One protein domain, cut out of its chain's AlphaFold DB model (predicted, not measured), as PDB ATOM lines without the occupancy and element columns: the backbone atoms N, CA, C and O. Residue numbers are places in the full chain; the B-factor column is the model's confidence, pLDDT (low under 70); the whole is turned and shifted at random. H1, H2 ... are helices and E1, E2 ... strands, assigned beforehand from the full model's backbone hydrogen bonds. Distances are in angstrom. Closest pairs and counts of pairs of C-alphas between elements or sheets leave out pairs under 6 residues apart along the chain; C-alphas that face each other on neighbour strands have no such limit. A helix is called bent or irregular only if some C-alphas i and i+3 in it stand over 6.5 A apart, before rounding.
ATOM      1  N   ILE A  63     301.405 190.953 223.609       54.91
ATOM      2  CA  ILE A  63     301.931 190.797 224.971       54.91
ATOM      3  C   ILE A  63     302.599 189.431 225.130       54.91
ATOM      4  O   ILE A  63     303.720 189.355 225.635       54.91
ATOM      5  N   ILE A  64     301.984 188.366 224.608       53.94
ATOM      6  CA  ILE A  64     302.598 187.034 224.544       53.94
ATOM      7  C   ILE A  64     303.936 187.101 223.799       53.94
ATOM      8  O   ILE A  64     304.936 186.589 224.298       53.94
ATOM      9  N   GLN A  65     303.993 187.767 222.640       53.16
ATOM     10  CA  GLN A  65     305.235 187.923 221.879       53.16
ATOM     11  C   GLN A  65     306.314 188.675 222.666       53.16
ATOM     12  O   GLN A  65     307.466 188.257 222.622       53.16
ATOM     13  N   GLN A  66     305.968 189.725 223.418       53.97
ATOM     14  CA  GLN A  66     306.922 190.462 224.263       53.97
ATOM     15  C   GLN A  66     307.388 189.662 225.490       53.97
ATOM     16  O   GLN A  66     308.553 189.751 225.876       53.97
ATOM     17  N   LEU A  67     306.509 188.859 226.096       51.00
ATOM     18  CA  LEU A  67     306.868 187.957 227.195       51.00
ATOM     19  C   LEU A  67     307.780 186.821 226.706       51.00
ATOM     20  O   LEU A  67     308.757 186.485 227.369       51.00
ATOM     21  N   LEU A  68     307.506 186.274 225.518       50.25
ATOM     22  CA  LEU A  68     308.337 185.254 224.867       50.25
ATOM     23  C   LEU A  68     309.662 185.803 224.317       50.25
ATOM     24  O   LEU A  68     310.586 185.017 224.091       50.25
ATOM     25  N   ASP A  69     309.756 187.115 224.098       49.91
ATOM     26  CA  ASP A  69     310.977 187.802 223.662       49.91
ATOM     27  C   ASP A  69     312.062 187.797 224.749       49.91
ATOM     28  O   ASP A  69     313.246 187.773 224.437       49.91
ATOM     29  N   LYS A  70     311.659 187.767 226.028       46.12
ATOM     30  CA  LYS A  70     312.568 187.808 227.188       46.12
ATOM     31  C   LYS A  70     312.874 186.442 227.806       46.12
ATOM     32  O   LYS A  70     313.647 186.366 228.756       46.12
ATOM     33  N   ILE A  71     312.255 185.371 227.310       44.38
ATOM     34  CA  ILE A  71     312.504 184.004 227.781       44.38
ATOM     35  C   ILE A  71     313.440 183.337 226.780       44.38
ATOM     36  O   ILE A  71     313.015 182.924 225.701       44.38
ATOM     37  N   GLU A  72     314.723 183.249 227.124       47.31
ATOM     38  CA  GLU A  72     315.743 182.699 226.226       47.31
ATOM     39  C   GLU A  72     315.594 181.179 226.042       47.31
ATOM     40  O   GLU A  72     315.746 180.703 224.922       47.31
ATOM     41  N   PHE A  73     315.158 180.424 227.061       50.94
ATOM     42  CA  PHE A  73     315.063 178.956 227.004       50.94
ATOM     43  C   PHE A  73     313.863 178.386 227.787       50.94
ATOM     44  O   PHE A  73     313.367 178.993 228.735       50.94
ATOM     45  N   PHE A  74     313.398 177.190 227.398       59.16
ATOM     46  CA  PHE A  74     312.412 176.403 228.150       59.16
ATOM     47  C   PHE A  74     313.063 175.106 228.632       59.16
ATOM     48  O   PHE A  74     313.465 174.277 227.817       59.16
ATOM     49  N   LEU A  75     313.150 174.930 229.950       69.25
ATOM     50  CA  LEU A  75     313.693 173.716 230.555       69.25
ATOM     51  C   LEU A  75     312.621 172.630 230.640       69.25
ATOM     52  O   LEU A  75     311.517 172.871 231.130       69.25
ATOM     53  N   ILE A  76     312.967 171.417 230.223       76.69
ATOM     54  CA  ILE A  76     312.114 170.240 230.397       76.69
ATOM     55  C   ILE A  76     312.680 169.419 231.542       76.69
ATOM     56  O   ILE A  76     313.805 168.929 231.466       76.69
ATOM     57  N   PHE A  77     311.879 169.240 232.585       76.88
ATOM     58  CA  PHE A  77     312.240 168.443 233.748       76.88
ATOM     59  C   PHE A  77     311.641 167.044 233.627       76.88
ATOM     60  O   PHE A  77     310.428 166.885 233.514       76.88
ATOM     61  N   LEU A  78     312.489 166.020 233.680       80.88
ATOM     62  CA  LEU A  78     312.108 164.613 233.591       80.88
ATOM     63  C   LEU A  78     312.718 163.841 234.763       80.88
ATOM     64  O   LEU A  78     313.854 164.083 235.158       80.88
ATOM     65  N   GLN A  79     311.977 162.891 235.330       83.38
ATOM     66  CA  GLN A  79     312.418 162.119 236.501       83.38
ATOM     67  C   GLN A  79     312.860 160.710 236.104       83.38
ATOM     68  O   GLN A  79     312.131 160.032 235.388       83.38
ATOM     69  N   ILE A  80     314.019 160.249 236.584       82.88
ATOM     70  CA  ILE A  80     314.485 158.851 236.536       82.88
ATOM     71  C   ILE A  80     314.693 158.374 237.965       82.88
ATOM     72  O   ILE A  80     315.678 158.754 238.589       82.88
ATOM     73  N   GLU A  81     313.825 157.506 238.481       84.00
ATOM     74  CA  GLU A  81     313.882 157.069 239.885       84.00
ATOM     75  C   GLU A  81     313.948 158.281 240.848       84.00
ATOM     76  O   GLU A  81     312.923 158.898 241.114       84.00
ATOM     77  N   LYS A  82     315.141 158.633 241.354       82.81
ATOM     78  CA  LYS A  82     315.397 159.802 242.223       82.81
ATOM     79  C   LYS A  82     316.185 160.933 241.543       82.81
ATOM     80  O   LYS A  82     316.515 161.920 242.195       82.81
ATOM     81  N   LEU A  83     316.557 160.770 240.277       82.88
ATOM     82  CA  LEU A  83     317.326 161.737 239.501       82.88
ATOM     83  C   LEU A  83     316.384 162.661 238.732       82.88
ATOM     84  O   LEU A  83     315.533 162.199 237.972       82.88
ATOM     85  N   SER A  84     316.595 163.967 238.880       84.56
ATOM     86  CA  SER A  84     315.979 164.972 238.020       84.56
ATOM     87  C   SER A  84     316.918 165.284 236.861       84.56
ATOM     88  O   SER A  84     318.056 165.704 237.071       84.56
ATOM     89  N   VAL A  85     316.429 165.039 235.649       87.31
ATOM     90  CA  VAL A  85     317.100 165.322 234.383       87.31
ATOM     91  C   VAL A  85     316.461 166.559 233.772       87.31
ATOM     92  O   VAL A  85     315.236 166.684 233.752       87.31
ATOM     93  N   VAL A  86     317.291 167.464 233.275       85.06
ATOM     94  CA  VAL A  86     316.897 168.733 232.682       85.06
ATOM     95  C   VAL A  86     317.372 168.771 231.240       85.06
ATOM     96  O   VAL A  86     318.575 168.734 230.987       85.06
ATOM     97  N   ILE A  87     316.437 168.891 230.304       85.31
ATOM     98  CA  ILE A  87     316.741 169.176 228.900       85.31
ATOM     99  C   ILE A  87     316.640 170.684 228.714       85.31
ATOM    100  O   ILE A  87     315.620 171.288 229.047       85.31
ATOM    101  N   SER A  88     317.723 171.277 228.227       83.50
ATOM    102  CA  SER A  88     317.901 172.730 228.094       83.50
ATOM    103  C   SER A  88     318.088 173.188 226.650       83.50
ATOM    104  O   SER A  88     317.878 174.361 226.369       83.50
ATOM    105  N   GLY A  89     318.402 172.261 225.743       83.06
ATOM    106  CA  GLY A  89     318.466 172.499 224.306       83.06
ATOM    107  C   GLY A  89     317.886 171.311 223.554       83.06
ATOM    108  O   GLY A  89     318.097 170.159 223.949       83.06
ATOM    109  N   LEU A  90     317.122 171.594 222.504       78.88
ATOM    110  CA  LEU A  90     316.542 170.600 221.613       78.88
ATOM    111  C   LEU A  90     317.158 170.821 220.238       78.88
ATOM    112  O   LEU A  90     316.763 171.711 219.505       78.88
ATOM    113  N   GLY A  91     318.186 170.036 219.955       81.31
ATOM    114  CA  GLY A  91     318.817 169.963 218.652       81.31
ATOM    115  C   GLY A  91     318.313 168.748 217.902       81.31
ATOM    116  O   GLY A  91     318.226 167.675 218.505       81.31
ATOM    117  N   TYR A  92     318.019 168.876 216.609       82.44
ATOM    118  CA  TYR A  92     317.639 167.747 215.757       82.44
ATOM    119  C   TYR A  92     318.762 167.357 214.792       82.44
ATOM    120  O   TYR A  92     319.414 168.211 214.194       82.44
ATOM    121  N   SER A  93     318.942 166.053 214.576       78.81
ATOM    122  CA  SER A  93     319.749 165.530 213.473       78.81
ATOM    123  C   SER A  93     319.147 164.249 212.907       78.81
ATOM    124  O   SER A  93     318.577 163.428 213.626       78.81
ATOM    125  N   SER A  94     319.317 164.048 211.600       73.06
ATOM    126  CA  SER A  94     319.019 162.784 210.918       73.06
ATOM    127  C   SER A  94     320.134 161.742 211.073       73.06
ATOM    128  O   SER A  94     320.017 160.633 210.551       73.06
ATOM    129  N   LYS A  95     321.220 162.083 211.780       73.25
ATOM    130  CA  LYS A  95     322.364 161.205 212.011       73.25
ATOM    131  C   LYS A  95     321.973 159.984 212.842       73.25
ATOM    132  O   LYS A  95     321.396 160.094 213.926       73.25
ATOM    133  N   ASP A  96     322.346 158.813 212.338       73.00
ATOM    134  CA  ASP A  96     322.104 157.557 213.038       73.00
ATOM    135  C   ASP A  96     322.913 157.482 214.348       73.00
ATOM    136  O   ASP A  96     324.059 157.932 214.429       73.00
ATOM    137  N   GLY A  97     322.296 156.933 215.395       75.50
ATOM    138  CA  GLY A  97     322.910 156.771 216.717       75.50
ATOM    139  C   GLY A  97     322.743 157.928 217.711       75.50
ATOM    140  O   GLY A  97     323.066 157.735 218.883       75.50
ATOM    141  N   TYR A  98     322.210 159.092 217.312       81.69
ATOM    142  CA  TYR A  98     321.853 160.184 218.249       81.69
ATOM    143  C   TYR A  98     320.368 160.175 218.632       81.69
ATOM    144  O   TYR A  98     319.879 161.080 219.302       81.69
ATOM    145  N   TYR A  99     319.632 159.132 218.233       84.81
ATOM    146  CA  TYR A  99     318.207 158.979 218.539       84.81
ATOM    147  C   TYR A  99     317.377 160.196 218.088       84.81
ATOM    148  O   TYR A  99     316.467 160.627 218.786       84.81
ATOM    149  N   GLY A 100     317.724 160.786 216.940       81.06
ATOM    150  CA  GLY A 100     317.069 161.983 216.408       81.06
ATOM    151  C   GLY A 100     317.513 163.302 217.046       81.06
ATOM    152  O   GLY A 100     317.079 164.354 216.590       81.06
ATOM    153  N   ALA A 101     318.365 163.283 218.072       85.19
ATOM    154  CA  ALA A 101     318.973 164.497 218.600       85.19
ATOM    155  C   ALA A 101     320.171 164.938 217.738       85.19
ATOM    156  O   ALA A 101     320.782 164.127 217.043       85.19
ATOM    157  N   GLY A 102     320.503 166.225 217.765       85.62
ATOM    158  CA  GLY A 102     321.533 166.840 216.927       85.62
ATOM    159  C   GLY A 102     322.244 168.001 217.599       85.62
ATOM    160  O   GLY A 102     322.131 168.160 218.813       85.62
ATOM    161  N   GLU A 103     322.964 168.788 216.796       86.19
ATOM    162  CA  GLU A 103     323.619 170.031 217.230       86.19
ATOM    163  C   GLU A 103     322.659 170.871 218.084       86.19
ATOM    164  O   GLU A 103     321.484 170.980 217.744       86.19
ATOM    165  N   ASP A 104     323.151 171.408 219.202       86.38
ATOM    166  CA  ASP A 104     322.411 172.172 220.221       86.38
ATOM    167  C   ASP A 104     321.552 171.347 221.196       86.38
ATOM    168  O   ASP A 104     321.017 171.884 222.176       86.38
ATOM    169  N   PHE A 105     321.472 170.020 221.039       89.25
ATOM    170  CA  PHE A 105     320.851 169.194 222.071       89.25
ATOM    171  C   PHE A 105     321.688 169.224 223.350       89.25
ATOM    172  O   PHE A 105     322.860 168.837 223.362       89.25
ATOM    173  N   THR A 106     321.052 169.629 224.449       91.06
ATOM    174  CA  THR A 106     321.710 169.749 225.749       91.06
ATOM    175  C   THR A 106     320.846 169.152 226.849       91.06
ATOM    176  O   THR A 106     319.712 169.583 227.075       91.06
ATOM    177  N   SER A 107     321.401 168.189 227.584       92.75
ATOM    178  CA  SER A 107     320.731 167.514 228.697       92.75
ATOM    179  C   SER A 107     321.653 167.409 229.901       92.75
ATOM    180  O   SER A 107     322.862 167.251 229.763       92.75
ATOM    181  N   SER A 108     321.098 167.512 231.103       93.00
ATOM    182  CA  SER A 108     321.892 167.514 232.322       93.00
ATOM    183  C   SER A 108     321.184 166.879 233.501       93.00
ATOM    184  O   SER A 108     319.960 166.828 233.558       93.00
ATOM    185  N   PHE A 109     321.953 166.400 234.470       89.75
ATOM    186  CA  PHE A 109     321.427 165.960 235.757       89.75
ATOM    187  C   PHE A 109     322.498 166.079 236.836       89.75
ATOM    188  O   PHE A 109     323.697 166.142 236.559       89.75
ATOM    189  N   ILE A 110     322.059 166.081 238.090       89.31
ATOM    190  CA  ILE A 110     322.956 166.125 239.243       89.31
ATOM    191  C   ILE A 110     323.045 164.731 239.849       89.31
ATOM    192  O   ILE A 110     322.032 164.103 240.160       89.31
ATOM    193  N   THR A 111     324.266 164.240 240.047       87.69
ATOM    194  CA  THR A 111     324.496 162.978 240.752       87.69
ATOM    195  C   THR A 111     325.754 163.029 241.603       87.69
ATOM    196  O   THR A 111     326.569 163.946 241.508       87.69
ATOM    197  N   ARG A 112     325.907 162.033 242.473       87.69
ATOM    198  CA  ARG A 112     327.088 161.890 243.316       87.69
ATOM    199  C   ARG A 112     328.199 161.189 242.528       87.69
ATOM    200  O   ARG A 112     327.998 160.089 242.023       87.69
ATOM    201  N   TYR A 113     329.366 161.817 242.470       87.00
ATOM    202  CA  TYR A 113     330.586 161.352 241.805       87.00
ATOM    203  C   TYR A 113     331.774 161.674 242.723       87.00
ATOM    204  O   TYR A 113     331.755 162.709 243.376       87.00
ATOM    205  N   GLN A 114     332.741 160.763 242.882       85.44
ATOM    206  CA  GLN A 114     333.908 160.954 243.772       85.44
ATOM    207  C   GLN A 114     333.571 161.507 245.182       85.44
ATOM    208  O   GLN A 114     334.278 162.333 245.745       85.44
ATOM    209  N   ASN A 115     332.475 161.031 245.781       86.12
ATOM    210  CA  ASN A 115     331.971 161.443 247.099       86.12
ATOM    211  C   ASN A 115     331.406 162.875 247.248       86.12
ATOM    212  O   ASN A 115     331.067 163.253 248.372       86.12
ATOM    213  N   SER A 116     331.156 163.610 246.163       89.44
ATOM    214  CA  SER A 116     330.423 164.891 246.182       89.44
ATOM    215  C   SER A 116     329.404 164.994 245.038       89.44
ATOM    216  O   SER A 116     329.353 164.144 244.145       89.44
ATOM    217  N   GLN A 117     328.495 165.971 245.107       89.88
ATOM    218  CA  GLN A 117     327.505 166.204 244.051       89.88
ATOM    219  C   GLN A 117     328.127 166.972 242.889       89.88
ATOM    220  O   GLN A 117     328.845 167.946 243.100       89.88
ATOM    221  N   HIS A 118     327.811 166.538 241.676       92.12
ATOM    222  CA  HIS A 118     328.321 167.107 240.440       92.12
ATOM    223  C   HIS A 118     327.200 167.235 239.418       92.12
ATOM    224  O   HIS A 118     326.287 166.404 239.382       92.12
ATOM    225  N   LEU A 119     327.296 168.261 238.578       92.00
ATOM    226  CA  LEU A 119     326.447 168.417 237.406       92.00
ATOM    227  C   LEU A 119     327.100 167.691 236.234       92.00
ATOM    228  O   LEU A 119     328.234 167.999 235.872       92.00
ATOM    229  N   PHE A 120     326.366 166.758 235.645       92.81
ATOM    230  CA  PHE A 120     326.716 166.110 234.390       92.81
ATOM    231  C   PHE A 120     325.949 166.811 233.281       92.81
ATOM    232  O   PHE A 120     324.724 166.894 233.354       92.81
ATOM    233  N   LEU A 121     326.661 167.321 232.283       93.00
ATOM    234  CA  LEU A 121     326.110 168.079 231.169       93.00
ATOM    235  C   LEU A 121     326.519 167.423 229.854       93.00
ATOM    236  O   LEU A 121     327.690 167.437 229.491       93.00
ATOM    237  N   LEU A 122     325.545 166.863 229.152       92.94
ATOM    238  CA  LEU A 122     325.696 166.341 227.807       92.94
ATOM    239  C   LEU A 122     325.367 167.428 226.792       92.94
ATOM    240  O   LEU A 122     324.298 168.036 226.870       92.94
ATOM    241  N   LYS A 123     326.255 167.607 225.820       93.19
ATOM    242  CA  LYS A 123     326.064 168.431 224.630       93.19
ATOM    243  C   LYS A 123     326.291 167.576 223.393       93.19
ATOM    244  O   LYS A 123     327.245 166.792 223.347       93.19
ATOM    245  N   LEU A 124     325.425 167.730 222.404       90.81
ATOM    246  CA  LEU A 124     325.640 167.175 221.077       90.81
ATOM    247  C   LEU A 124     326.046 168.298 220.129       90.81
ATOM    248  O   LEU A 124     325.380 169.324 220.038       90.81
ATOM    249  N   GLU A 125     327.143 168.068 219.426       88.62
ATOM    250  CA  GLU A 125     327.622 168.866 218.304       88.62
ATOM    251  C   GLU A 125     327.613 167.981 217.047       88.62
ATOM    252  O   GLU A 125     327.524 166.753 217.151       88.62
ATOM    253  N   ASP A 126     327.729 168.578 215.857       79.38
ATOM    254  CA  ASP A 126     327.594 167.901 214.551       79.38
ATOM    255  C   ASP A 126     328.239 166.505 214.490       79.38
ATOM    256  O   ASP A 126     327.653 165.521 214.017       79.38
ATOM    257  N   ASN A 127     329.467 166.400 215.004       81.38
ATOM    258  CA  ASN A 127     330.256 165.175 214.945       81.38
ATOM    259  C   ASN A 127     330.755 164.644 216.278       81.38
ATOM    260  O   ASN A 127     331.479 163.645 216.291       81.38
ATOM    261  N   GLN A 128     330.371 165.275 217.381       89.56
ATOM    262  CA  GLN A 128     330.905 164.938 218.687       89.56
ATOM    263  C   GLN A 128     329.821 165.011 219.750       89.56
ATOM    264  O   GLN A 128     328.990 165.910 219.787       89.56
ATOM    265  N   CYS A 129     329.868 164.046 220.649       90.00
ATOM    266  CA  CYS A 129     329.155 164.077 221.898       90.00
ATOM    267  C   CYS A 129     330.142 164.482 222.989       90.00
ATOM    268  O   CYS A 129     331.210 163.879 223.129       90.00
ATOM    269  N   ILE A 130     329.784 165.515 223.741       92.88
ATOM    270  CA  ILE A 130     330.614 166.090 224.788       92.88
ATOM    271  C   ILE A 130     329.878 165.924 226.110       92.88
ATOM    272  O   ILE A 130     328.752 166.388 226.269       92.88
ATOM    273  N   LEU A 131     330.530 165.284 227.073       93.81
ATOM    274  CA  LEU A 131     330.069 165.223 228.450       93.81
ATOM    275  C   LEU A 131     331.007 166.032 229.328       93.81
ATOM    276  O   LEU A 131     332.190 165.719 229.450       93.81
ATOM    277  N   GLU A 132     330.459 167.045 229.972       94.69
ATOM    278  CA  GLU A 132     331.168 167.895 230.913       94.69
ATOM    279  C   GLU A 132     330.687 167.602 232.336       94.69
ATOM    280  O   GLU A 132     329.489 167.449 232.587       94.69
ATOM    281  N   ILE A 133     331.625 167.540 233.280       93.69
ATOM    282  CA  ILE A 133     331.334 167.373 234.704       93.69
ATOM    283  C   ILE A 133     331.734 168.654 235.424       93.69
ATOM    284  O   ILE A 133     332.875 169.107 235.314       93.69
ATOM    285  N   TYR A 134     330.803 169.226 236.186       91.94
ATOM    286  CA  TYR A 134     331.016 170.459 236.936       91.94
ATOM    287  C   TYR A 134     330.891 170.252 238.445       91.94
ATOM    288  O   TYR A 134     330.003 169.541 238.924       91.94
ATOM    289  N   HIS A 135     331.740 170.957 239.193       90.00
ATOM    290  CA  HIS A 135     331.677 171.099 240.646       90.00
ATOM    291  C   HIS A 135     331.764 172.583 241.019       90.00
ATOM    292  O   HIS A 135     332.733 173.255 240.665       90.00
ATOM    293  N   ASN A 136     330.761 173.107 241.732       82.94
ATOM    294  CA  ASN A 136     330.693 174.515 242.155       82.94
ATOM    295  C   ASN A 136     331.015 175.505 241.014       82.94
ATOM    296  O   ASN A 136     331.897 176.348 241.152       82.94
ATOM    297  N   ALA A 137     330.327 175.352 239.876       83.12
ATOM    298  CA  ALA A 137     330.495 176.119 238.632       83.12
ATOM    299  C   ALA A 137     331.816 175.915 237.859       83.12
ATOM    300  O   ALA A 137     331.931 176.389 236.732       83.12
ATOM    301  N   ASN A 138     332.780 175.159 238.387       86.25
ATOM    302  CA  ASN A 138     334.015 174.844 237.672       86.25
ATOM    303  C   ASN A 138     333.875 173.536 236.894       86.25
ATOM    304  O   ASN A 138     333.428 172.534 237.457       86.25
ATOM    305  N   LYS A 139     334.295 173.530 235.625       93.75
ATOM    306  CA  LYS A 139     334.431 172.295 234.845       93.75
ATOM    307  C   LYS A 139     335.627 171.510 235.374       93.75
ATOM    308  O   LYS A 139     336.744 172.022 235.346       93.75
ATOM    309  N   ILE A 140     335.390 170.297 235.865       93.19
ATOM    310  CA  ILE A 140     336.436 169.438 236.436       93.19
ATOM    311  C   ILE A 140     336.918 168.376 235.449       93.19
ATOM    312  O   ILE A 140     338.104 168.066 235.418       93.19
ATOM    313  N   GLU A 141     336.017 167.847 234.622       93.12
ATOM    314  CA  GLU A 141     336.314 166.793 233.654       93.12
ATOM    315  C   GLU A 141     335.487 167.005 232.384       93.12
ATOM    316  O   GLU A 141     334.383 167.558 232.418       93.12
ATOM    317  N   GLN A 142     336.037 166.561 231.256       94.38
ATOM    318  CA  GLN A 142     335.371 166.568 229.962       94.38
ATOM    319  C   GLN A 142     335.726 165.292 229.204       94.38
ATOM    320  O   GLN A 142     336.895 164.919 229.103       94.38
ATOM    321  N   PHE A 143     334.709 164.662 228.632       91.44
ATOM    322  CA  PHE A 143     334.836 163.505 227.763       91.44
ATOM    323  C   PHE A 143     334.218 163.834 226.410       91.44
ATOM    324  O   PHE A 143     333.138 164.417 226.350       91.44
ATOM    325  N   THR A 144     334.891 163.443 225.333       92.75
ATOM    326  CA  THR A 144     334.443 163.705 223.966       92.75
ATOM    327  C   THR A 144     334.574 162.434 223.145       92.75
ATOM    328  O   THR A 144     335.661 161.865 223.082       92.75
ATOM    329  N   GLU A 145     333.482 162.001 222.517       90.81
ATOM    330  CA  GLU A 145     333.444 160.845 221.609       90.81
ATOM    331  C   GLU A 145     332.550 161.113 220.406       90.81
ATOM    332  O   GLU A 145     331.785 162.072 220.376       90.81
ATOM    333  N   SER A 146     332.586 160.217 219.421       86.50
ATOM    334  CA  SER A 146     331.670 160.259 218.281       86.50
ATOM    335  C   SER A 146     330.229 159.892 218.643       86.50
ATOM    336  O   SER A 146     329.308 160.360 217.973       86.50
ATOM    337  N   MET A 147     330.016 159.054 219.668       82.44
ATOM    338  CA  MET A 147     328.692 158.552 220.055       82.44
ATOM    339  C   MET A 147     328.407 158.730 221.554       82.44
ATOM    340  O   MET A 147     329.290 158.459 222.371       82.44
ATOM    341  N   PRO A 148     327.161 159.070 221.940       79.69
ATOM    342  CA  PRO A 148     326.801 159.305 223.339       79.69
ATOM    343  C   PRO A 148     327.102 158.128 224.277       79.69
ATOM    344  O   PRO A 148     327.727 158.285 225.327       79.69
ATOM    345  N   ASN A 149     326.775 156.903 223.855       81.56
ATOM    346  CA  ASN A 149     327.052 155.702 224.649       81.56
ATOM    347  C   ASN A 149     328.547 155.483 224.926       81.56
ATOM    348  O   ASN A 149     328.892 154.894 225.952       81.56
ATOM    349  N   ASP A 150     329.434 155.922 224.034       84.94
ATOM    350  CA  ASP A 150     330.874 155.733 224.204       84.94
ATOM    351  C   ASP A 150     331.456 156.743 225.194       84.94
ATOM    352  O   ASP A 150     332.284 156.364 226.028       84.94
ATOM    353  N   VAL A 151     330.932 157.976 225.205       85.38
ATOM    354  CA  VAL A 151     331.271 158.983 226.223       85.38
ATOM    355  C   VAL A 151     330.943 158.456 227.619       85.38
ATOM    356  O   VAL A 151     331.767 158.508 228.531       85.38
ATOM    357  N   TRP A 152     329.754 157.878 227.789       84.62
ATOM    358  CA  TRP A 152     329.300 157.398 229.093       84.62
ATOM    359  C   TRP A 152     330.086 156.197 229.618       84.62
ATOM    360  O   TRP A 152     330.395 156.119 230.811       84.62
ATOM    361  N   LYS A 153     330.478 155.271 228.731       82.56
ATOM    362  CA  LYS A 153     331.333 154.131 229.104       82.56
ATOM    363  C   LYS A 153     332.653 154.588 229.732       82.56
ATOM    364  O   LYS A 153     333.133 153.904 230.635       82.56
ATOM    365  N   LYS A 154     333.211 155.726 229.297       82.44
ATOM    366  CA  LYS A 154     334.459 156.280 229.850       82.44
ATOM    367  C   LYS A 154     334.320 156.786 231.284       82.44
ATOM    368  O   LYS A 154     335.249 156.610 232.064       82.44
ATOM    369  N   VAL A 155     333.166 157.341 231.653       82.62
ATOM    370  CA  VAL A 155     332.914 157.828 233.023       82.62
ATOM    371  C   VAL A 155     332.893 156.673 234.026       82.62
ATOM    372  O   VAL A 155     333.357 156.797 235.158       82.62
ATOM    373  N   GLY A 156     332.336 155.527 233.619       72.19
ATOM    374  CA  GLY A 156     332.367 154.296 234.409       72.19
ATOM    375  C   GLY A 156     331.443 154.268 235.636       72.19
ATOM    376  O   GLY A 156     331.539 153.324 236.427       72.19
ATOM    377  N   ILE A 157     330.533 155.237 235.792       70.50
ATOM    378  CA  ILE A 157     329.541 155.302 236.883       70.50
ATOM    379  C   ILE A 157     328.130 154.937 236.410       70.50
ATOM    380  O   ILE A 157     327.844 154.963 235.219       70.50
ATOM    381  N   HIS A 158     327.247 154.572 237.350       64.88
ATOM    382  CA  HIS A 158     325.844 154.192 237.091       64.88
ATOM    383  C   HIS A 158     325.664 153.247 235.888       64.88
ATOM    384  O   HIS A 158     324.733 153.397 235.099       64.88
ATOM    385  N   LYS A 159     326.524 152.221 235.790       69.88
ATOM    386  CA  LYS A 159     326.564 151.213 234.704       69.88
ATOM    387  C   LYS A 159     325.243 150.459 234.462       69.88
ATOM    388  O   LYS A 159     325.138 149.709 233.500       69.88
ATOM    389  N   LYS A 160     324.256 150.633 235.348       77.06
ATOM    390  CA  LYS A 160     322.893 150.104 235.224       77.06
ATOM    391  C   LYS A 160     322.119 150.760 234.070       77.06
ATOM    392  O   LYS A 160     321.264 150.101 233.489       77.06
ATOM    393  N   PHE A 161     322.383 152.030 233.761       74.81
ATOM    394  CA  PHE A 161     321.629 152.793 232.764       74.81
ATOM    395  C   PHE A 161     322.462 153.052 231.508       74.81
ATOM    396  O   PHE A 161     323.656 153.342 231.601       74.81
ATOM    397  N   SER A 162     321.816 152.980 230.339       79.38
ATOM    398  CA  SER A 162     322.390 153.542 229.117       79.38
ATOM    399  C   SER A 162     322.409 155.063 229.207       79.38
ATOM    400  O   SER A 162     321.578 155.675 229.884       79.38
ATOM    401  N   GLU A 163     323.344 155.672 228.490       79.31
ATOM    402  CA  GLU A 163     323.463 157.125 228.395       79.31
ATOM    403  C   GLU A 163     322.165 157.744 227.866       79.31
ATOM    404  O   GLU A 163     321.590 158.632 228.493       79.31
ATOM    405  N   SER A 164     321.638 157.168 226.787       81.31
ATOM    406  CA  SER A 164     320.459 157.672 226.088       81.31
ATOM    407  C   SER A 164     319.204 157.696 226.960       81.31
ATOM    408  O   SER A 164     318.348 158.576 226.826       81.31
ATOM    409  N   TYR A 165     319.124 156.755 227.905       84.25
ATOM    410  CA  TYR A 165     318.082 156.709 228.917       84.25
ATOM    411  C   TYR A 165     318.311 157.761 230.006       84.25
ATOM    412  O   TYR A 165     317.360 158.442 230.400       84.25
ATOM    413  N   LEU A 166     319.558 157.903 230.471       85.75
ATOM    414  CA  LEU A 166     319.948 158.784 231.571       85.75
ATOM    415  C   LEU A 166     319.809 160.266 231.215       85.75
ATOM    416  O   LEU A 166     319.278 161.037 232.006       85.75
ATOM    417  N   PHE A 167     320.197 160.643 230.001       84.81
ATOM    418  CA  PHE A 167     320.032 162.000 229.477       84.81
ATOM    419  C   PHE A 167     318.665 162.235 228.837       84.81
ATOM    420  O   PHE A 167     318.418 163.296 228.263       84.81
ATOM    421  N   ARG A 168     317.749 161.266 228.966       87.75
ATOM    422  CA  ARG A 168     316.363 161.359 228.497       87.75
ATOM    423  C   ARG A 168     316.221 161.672 227.007       87.75
ATOM    424  O   ARG A 168     315.154 162.113 226.587       87.75
ATOM    425  N   ILE A 169     317.232 161.359 226.199       86.88
ATOM    426  CA  ILE A 169     317.192 161.536 224.743       86.88
ATOM    427  C   ILE A 169     316.072 160.676 224.160       86.88
ATOM    428  O   ILE A 169     315.230 161.166 223.417       86.88
ATOM    429  N   THR A 170     315.984 159.411 224.577       88.19
ATOM    430  CA  THR A 170     314.969 158.462 224.090       88.19
ATOM    431  C   THR A 170     313.636 158.554 224.834       88.19
ATOM    432  O   THR A 170     312.771 157.701 224.646       88.19
ATOM    433  N   HIS A 171     313.462 159.526 225.734       89.31
ATOM    434  CA  HIS A 171     312.201 159.685 226.455       89.31
ATOM    435  C   HIS A 171     311.095 160.122 225.494       89.31
ATOM    436  O   HIS A 171     311.334 160.972 224.642       89.31
ATOM    437  N   GLU A 172     309.880 159.597 225.662       84.62
ATOM    438  CA  GLU A 172     308.744 159.876 224.771       84.62
ATOM    439  C   GLU A 172     308.516 161.381 224.573       84.62
ATOM    440  O   GLU A 172     308.448 161.856 223.446       84.62
ATOM    441  N   THR A 173     308.498 162.159 225.660       79.75
ATOM    442  CA  THR A 173     308.370 163.624 225.587       79.75
ATOM    443  C   THR A 173     309.468 164.261 224.738       79.75
ATOM    444  O   THR A 173     309.177 165.130 223.924       79.75
ATOM    445  N   THR A 174     310.717 163.825 224.901       82.69
ATOM    446  CA  THR A 174     311.860 164.350 224.147       82.69
ATOM    447  C   THR A 174     311.746 163.981 222.676       82.69
ATOM    448  O   THR A 174     311.874 164.844 221.818       82.69
ATOM    449  N   GLN A 175     311.428 162.722 222.378       85.25
ATOM    450  CA  GLN A 175     311.265 162.219 221.016       85.25
ATOM    451  C   GLN A 175     310.114 162.911 220.281       85.25
ATOM    452  O   GLN A 175     310.284 163.321 219.137       85.25
ATOM    453  N   ASN A 176     308.978 163.121 220.947       80.56
ATOM    454  CA  ASN A 176     307.852 163.860 220.378       80.56
ATOM    455  C   ASN A 176     308.236 165.310 220.066       80.56
ATOM    456  O   ASN A 176     307.825 165.853 219.042       80.56
ATOM    457  N   LEU A 177     309.047 165.939 220.922       78.25
ATOM    458  CA  LEU A 177     309.530 167.297 220.690       78.25
ATOM    459  C   LEU A 177     310.548 167.357 219.552       78.25
ATOM    460  O   LEU A 177     310.418 168.236 218.711       78.25
ATOM    461  N   LEU A 178     311.487 166.413 219.469       80.12
ATOM    462  CA  LEU A 178     312.432 166.314 218.354       80.12
ATOM    463  C   LEU A 178     311.697 166.097 217.026       80.12
ATOM    464  O   LEU A 178     311.937 166.812 216.060       80.12
ATOM    465  N   GLN A 179     310.731 165.173 216.982       78.69
ATOM    466  CA  GLN A 179     309.890 164.951 215.799       78.69
ATOM    467  C   GLN A 179     309.074 166.188 215.421       78.69
ATOM    468  O   GLN A 179     308.871 166.462 214.238       78.69
ATOM    469  N   PHE A 180     308.612 166.943 216.416       76.31
ATOM    470  CA  PHE A 180     307.947 168.211 216.177       76.31
ATOM    471  C   PHE A 180     308.883 169.211 215.494       76.31
ATOM    472  O   PHE A 180     308.476 169.838 214.520       76.31
ATOM    473  N   GLU A 181     310.141 169.323 215.926       71.56
ATOM    474  CA  GLU A 181     311.110 170.198 215.252       71.56
ATOM    475  C   GLU A 181     311.346 169.789 213.799       71.56
ATOM    476  O   GLU A 181     311.358 170.651 212.925       71.56
ATOM    477  N   VAL A 182     311.414 168.484 213.513       74.25
ATOM    478  CA  VAL A 182     311.488 167.958 212.137       74.25
ATOM    479  C   VAL A 182     310.277 168.354 211.306       74.25
ATOM    480  O   VAL A 182     310.396 168.706 210.133       74.25
ATOM    481  N   ALA A 183     309.081 168.235 211.878       73.62
ATOM    482  CA  ALA A 183     307.858 168.574 211.171       73.62
ATOM    483  C   ALA A 183     307.824 170.067 210.822       73.62
ATOM    484  O   ALA A 183     307.426 170.418 209.715       73.62
ATOM    485  N   ILE A 184     308.285 170.926 211.736       68.94
ATOM    486  CA  ILE A 184     308.370 172.367 211.503       68.94
ATOM    487  C   ILE A 184     309.485 172.712 210.515       68.94
ATOM    488  O   ILE A 184     309.256 173.540 209.638       68.94
ATOM    489  N   SER A 185     310.662 172.084 210.600       68.69
ATOM    490  CA  SER A 185     311.783 172.392 209.702       68.69
ATOM    491  C   SER A 185     311.438 172.130 208.236       68.69
ATOM    492  O   SER A 185     311.797 172.932 207.385       68.69
ATOM    493  N   LYS A 186     310.623 171.108 207.944       73.44
ATOM    494  CA  LYS A 186     310.105 170.820 206.591       73.44
ATOM    495  C   LYS A 186     309.199 171.908 206.002       73.44
ATOM    496  O   LYS A 186     308.958 171.900 204.798       73.44
ATOM    497  N   ILE A 187     308.648 172.797 206.830       74.06
ATOM    498  CA  ILE A 187     307.801 173.917 206.384       74.06
ATOM    499  C   ILE A 187     308.671 175.090 205.906       74.06
ATOM    500  O   ILE A 187     308.205 175.944 205.152       74.06
ATOM    501  N   TYR A 188     309.933 175.138 206.333       68.19
ATOM    502  CA  TYR A 188     310.873 176.195 205.992       68.19
ATOM    503  C   TYR A 188     311.913 175.712 204.960       68.19
ATOM    504  O   TYR A 188     312.136 174.510 204.828       68.19
ATOM    505  N   PRO A 189     312.535 176.629 204.194       71.00
ATOM    506  CA  PRO A 189     313.647 176.300 203.296       71.00
ATOM    507  C   PRO A 189     314.823 175.620 204.023       71.00
ATOM    508  O   PRO A 189     315.041 175.879 205.203       71.00
ATOM    509  N   GLU A 190     315.600 174.779 203.331       63.97
ATOM    510  CA  GLU A 190     316.695 173.985 203.932       63.97
ATOM    511  C   GLU A 190     317.808 174.833 204.578       63.97
ATOM    512  O   GLU A 190     318.448 174.393 205.529       63.97
ATOM    513  N   ASP A 191     318.029 176.057 204.098       68.81
ATOM    514  CA  ASP A 191     318.999 177.015 204.638       68.81
ATOM    515  C   ASP A 191     318.453 177.828 205.826       68.81
ATOM    516  O   ASP A 191     319.167 178.626 206.443       68.81
ATOM    517  N   TYR A 192     317.183 177.625 206.179       60.19
ATOM    518  CA  TYR A 192     316.526 178.356 207.243       60.19
ATOM    519  C   TYR A 192     316.836 177.754 208.618       60.19
ATOM    520  O   TYR A 192     316.232 176.767 209.042       60.19
ATOM    521  N   LYS A 193     317.721 178.410 209.381       63.47
ATOM    522  CA  LYS A 193     317.901 178.100 210.808       63.47
ATOM    523  C   LYS A 193     316.665 178.533 211.598       63.47
ATOM    524  O   LYS A 193     316.426 179.724 211.826       63.47
ATOM    525  N   LEU A 194     315.870 177.551 212.012       62.44
ATOM    526  CA  LEU A 194     314.693 177.769 212.837       62.44
ATOM    527  C   LEU A 194     315.122 178.231 214.232       62.44
ATOM    528  O   LEU A 194     315.626 177.455 215.030       62.44
ATOM    529  N   GLN A 195     314.910 179.509 214.528       62.56
ATOM    530  CA  GLN A 195     315.198 180.059 215.851       62.56
ATOM    531  C   GLN A 195     314.196 179.548 216.894       62.56
ATOM    532  O   GLN A 195     312.995 179.446 216.606       62.56
ATOM    533  N   ASP A 196     314.654 179.376 218.137       59.38
ATOM    534  CA  ASP A 196     313.833 178.952 219.280       59.38
ATOM    535  C   ASP A 196     312.530 179.745 219.412       59.38
ATOM    536  O   ASP A 196     311.470 179.185 219.694       59.38
ATOM    537  N   LYS A 197     312.570 181.056 219.144       57.34
ATOM    538  CA  LYS A 197     311.393 181.935 219.192       57.34
ATOM    539  C   LYS A 197     310.262 181.459 218.275       57.34
ATOM    540  O   LYS A 197     309.102 181.442 218.690       57.34
ATOM    541  N   LYS A 198     310.578 181.038 217.046       61.91
ATOM    542  CA  LYS A 198     309.574 180.529 216.099       61.91
ATOM    543  C   LYS A 198     309.056 179.167 216.522       61.91
ATOM    544  O   LYS A 198     307.853 178.928 216.460       61.91
ATOM    545  N   LEU A 199     309.936 178.297 217.003       63.31
ATOM    546  CA  LEU A 199     309.538 176.989 217.496       63.31
ATOM    547  C   LEU A 199     308.600 177.098 218.715       63.31
ATOM    548  O   LEU A 199     307.605 176.377 218.807       63.31
ATOM    549  N   ARG A 200     308.856 178.057 219.616       61.62
ATOM    550  CA  ARG A 200     307.968 178.393 220.741       61.62
ATOM    551  C   ARG A 200     306.598 178.878 220.270       61.62
ATOM    552  O   ARG A 200     305.594 178.413 220.804       61.62
ATOM    553  N   ALA A 201     306.547 179.750 219.261       58.94
ATOM    554  CA  ALA A 201     305.284 180.213 218.682       58.94
ATOM    555  C   ALA A 201     304.466 179.044 218.108       58.94
ATOM    556  O   ALA A 201     303.279 178.920 218.403       58.94
ATOM    557  N   TRP A 202     305.114 178.123 217.387       60.91
ATOM    558  CA  TRP A 202     304.468 176.907 216.894       60.91
ATOM    559  C   TRP A 202     303.922 176.035 218.035       60.91
ATOM    560  O   TRP A 202     302.760 175.630 217.990       60.91
ATOM    561  N   ARG A 203     304.703 175.789 219.096       63.91
ATOM    562  CA  ARG A 203     304.246 175.016 220.272       63.91
ATOM    563  C   ARG A 203     303.049 175.670 220.965       63.91
ATOM    564  O   ARG A 203     302.089 174.977 221.303       63.91
ATOM    565  N   ALA A 204     303.091 176.988 221.161       57.78
ATOM    566  CA  ALA A 204     301.994 177.747 221.755       57.78
ATOM    567  C   ALA A 204     300.723 177.658 220.897       57.78
ATOM    568  O   ALA A 204     299.650 177.367 221.424       57.78
ATOM    569  N   MET A 205     300.867 177.809 219.577       55.75
ATOM    570  CA  MET A 205     299.767 177.693 218.625       55.75
ATOM    571  C   MET A 205     299.123 176.301 218.687       55.75
ATOM    572  O   MET A 205     297.932 176.188 218.962       55.75
ATOM    573  N   PHE A 206     299.893 175.219 218.538       55.53
ATOM    574  CA  PHE A 206     299.331 173.861 218.566       55.53
ATOM    575  C   PHE A 206     298.684 173.493 219.909       55.53
ATOM    576  O   PHE A 206     297.672 172.787 219.933       55.53
ATOM    577  N   LYS A 207     299.212 174.012 221.025       57.03
ATOM    578  CA  LYS A 207     298.596 173.861 222.349       57.03
ATOM    579  C   LYS A 207     297.249 174.589 222.437       57.03
ATOM    580  O   LYS A 207     296.292 174.015 222.957       57.03
ATOM    581  N   ALA A 208     297.154 175.810 221.908       46.53
ATOM    582  CA  ALA A 208     295.918 176.596 221.888       46.53
ATOM    583  C   ALA A 208     294.822 175.941 221.029       46.53
ATOM    584  O   ALA A 208     293.663 175.891 221.437       46.53
ATOM    585  N   TYR A 209     295.196 175.341 219.895       48.03
ATOM    586  CA  TYR A 209     294.271 174.629 219.004       48.03
ATOM    587  C   TYR A 209     293.861 173.228 219.494       48.03
ATOM    588  O   TYR A 209     293.160 172.513 218.780       48.03
ATOM    589  N   ARG A 210     294.259 172.821 220.713       49.28
ATOM    590  CA  ARG A 210     294.012 171.475 221.268       49.28
ATOM    591  C   ARG A 210     294.446 170.352 220.319       49.28
ATOM    592  O   ARG A 210     293.842 169.282 220.300       49.28
ATOM    593  N   CYS A 211     295.526 170.562 219.564       45.53
ATOM    594  CA  CYS A 211     296.204 169.496 218.832       45.53
ATOM    595  C   CYS A 211     296.981 168.636 219.845       45.53
ATOM    596  O   CYS A 211     298.208 168.665 219.929       45.53
ATOM    597  N   SER A 212     296.257 167.944 220.721       40.38
ATOM    598  CA  SER A 212     296.818 167.227 221.858       40.38
ATOM    599  C   SER A 212     297.276 165.833 221.445       40.38
ATOM    600  O   SER A 212     296.492 164.891 221.446       40.38
ATOM    601  N   ASN A 213     298.572 165.734 221.150       34.47
ATOM    602  CA  ASN A 213     299.430 164.645 221.635       34.47
ATOM    603  C   ASN A 213     300.780 165.167 222.176       34.47
ATOM    604  O   ASN A 213     301.734 164.414 222.340       34.47
ATOM    605  N   ILE A 214     300.872 166.467 222.486       41.47
ATOM    606  CA  ILE A 214     302.084 167.085 223.039       41.47
ATOM    607  C   ILE A 214     301.759 167.779 224.369       41.47
ATOM    608  O   ILE A 214     301.696 169.002 224.405       41.47
ATOM    609  N   THR A 215     301.513 167.043 225.462       35.75
ATOM    610  CA  THR A 215     301.930 167.414 226.849       35.75
ATOM    611  C   THR A 215     301.670 166.263 227.848       35.75
ATOM    612  O   THR A 215     300.770 165.466 227.588       35.75
ATOM    613  N   PRO A 216     302.430 166.143 228.968       39.09
ATOM    614  CA  PRO A 216     302.199 166.958 230.192       39.09
ATOM    615  C   PRO A 216     303.495 167.544 230.830       39.09
ATOM    616  O   PRO A 216     304.538 166.909 230.776       39.09
ATOM    617  N   ALA A 217     303.529 168.836 231.218       37.69
ATOM    618  CA  ALA A 217     303.271 169.446 232.554       37.69
ATOM    619  C   ALA A 217     304.565 169.526 233.425       37.69
ATOM    620  O   ALA A 217     305.402 168.646 233.317       37.69
ATOM    621  N   PHE A 218     304.877 170.547 234.242       34.34
ATOM    622  CA  PHE A 218     304.052 171.330 235.171       34.34
ATOM    623  C   PHE A 218     304.593 172.754 235.418       34.34
ATOM    624  O   PHE A 218     305.800 172.967 235.501       34.34
ATOM    625  N   PHE A 219     303.659 173.688 235.618       33.34
ATOM    626  CA  PHE A 219     303.844 174.870 236.459       33.34
ATOM    627  C   PHE A 219     303.642 174.441 237.921       33.34
ATOM    628  O   PHE A 219     302.674 173.729 238.210       33.34
ATOM    629  N   ILE A 220     304.539 174.864 238.809       32.69
ATOM    630  CA  ILE A 220     304.250 175.094 240.231       32.69
ATOM    631  C   ILE A 220     304.280 176.607 240.412       32.69
ATOM    632  O   ILE A 220     305.204 177.219 239.830       32.69
TER     633      ILE A 220
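AT A GLANCE: This is residues 63 to 220 of the 220 residues of an uncharacterized protein of Rhizophagus irregularis (strain DAOM 181602 / DAOM 197198 / MUCL 43194) (UniProt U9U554). A strongly twisted sheet of six antiparallel strands, E1 to E6, forms a wall, with H2 over one face at its E5 and E6 end and the short H3 grazing it. Beyond the E1 end lies a loose group of helices, H4, H5 and H1, of which H4 grazes the sheet and H1 and H5 are not on it. The printed part has 158 residues with five named helices and six named strands, in the order H1 E1 E2 E3 E4 E5 E6 H2 H3 H4 H5, and the class is mixed, helices and strands. The sheet's order is E1 E2 E3 E4 E5 E6. The whole is compact, with a radius of gyration of the C-alphas of 16.5 A and spans of 48 by 37 by 27 A.

HOW THE PARTS SIT: H1, residues 63 to 69, is not on the six-stranded sheet that follows it. That sheet is a meander, each strand the antiparallel neighbour of the one before: E1, residues 76 to 80, E2, 83 to 89, E3, 106 to 113, E4, 116 to 125, E5, 128 to 135, and E6, 138 to 145. Its edge strands are E1 and E6, and its strands' lines turn by 100 degrees from edge to edge. E1 and E2 form a hairpin, their directions at 150 degrees, with N 78 and O 85 2.8 A apart, within hydrogen-bond range. In the hairpin of E2 and E3, N 86 and O 108 are 2.8 A apart; E3 bends by 58 degrees at residue 110. For E3 and E4, N 109 and O 120 are at 3.0 A; for E4 and E5, N 121 and O 132 are at 2.8 A; for E5 and E6, N 131 and O 143 are at 2.8 A. H2, residues 148 to 155, is on the sheet at a height over the sheet of 8.0 A, over E6 and, only just, over E5, on which 3 of its C-alphas fall. On the local plane its line stands at 47 degrees to that of E6, slantwise to the strands. The closest C-alphas of H2 and E6 are those of Glu 145 and Val 151, 5.4 A apart. H3, residues 163 to 166, touches H2, closest at the C-alphas of Asn 149 and Glu 163, 5.4 A, and only grazes the sheet. H4, residues 172 to 185, only grazes the sheet with residues 173 to 174 and is apart from H3. H5, residues 196 to 208, is close to H4 but not clearly touching it; the closest C-alphas, of Glu 181 and Leu 199, are 7.3 A apart, and the lines are only just about perpendicular at 70.0 degrees. H1 and H5 are also close but not clearly touching, closest at the C-alphas of Leu 68 and Lys 197, 7.2 A, with a tilt of 37 degrees, only just steep, opposite ways. Every O i to N i+4 pair is within hydrogen-bond range in H1, H4 and H5, against 3 of 4 in H2, while H3 is too short for such a pair.

IN THESE COORDINATES: H1 begins at C-alpha 63, (301.931, 190.797, 224.971), and is 9.6 A long. E1 measures 13.2 A, E2 18.7 A, E3 20.2 A, E4 28.3 A, E5 22.8 A and E6 21.3 A; E4 begins at C-alpha 116, (330.423, 164.891, 246.182). H2 measures 11.5 A, H3 5.0 A, H4 19.8 A and H5 18.3 A, and H5 ends at C-alpha 208, (295.918, 176.596, 221.888).

THE WHOLE: The two C-alphas farthest apart are those of Asn 115 and Pro 189, at 49.8 A. The printed part has no cut and ends at residue 220, the chain's last. The one long link joins E2 to E3, residues 90 to 105; residues 209 to 220 follow H5 with no named element, and residues 186 to 192 stand free. The mean pLDDT of the printed part is 74.9, and 49 residues are under 70, namely 63 to 75, 158 to 159, 184 to 185, 188 and 190 to 220.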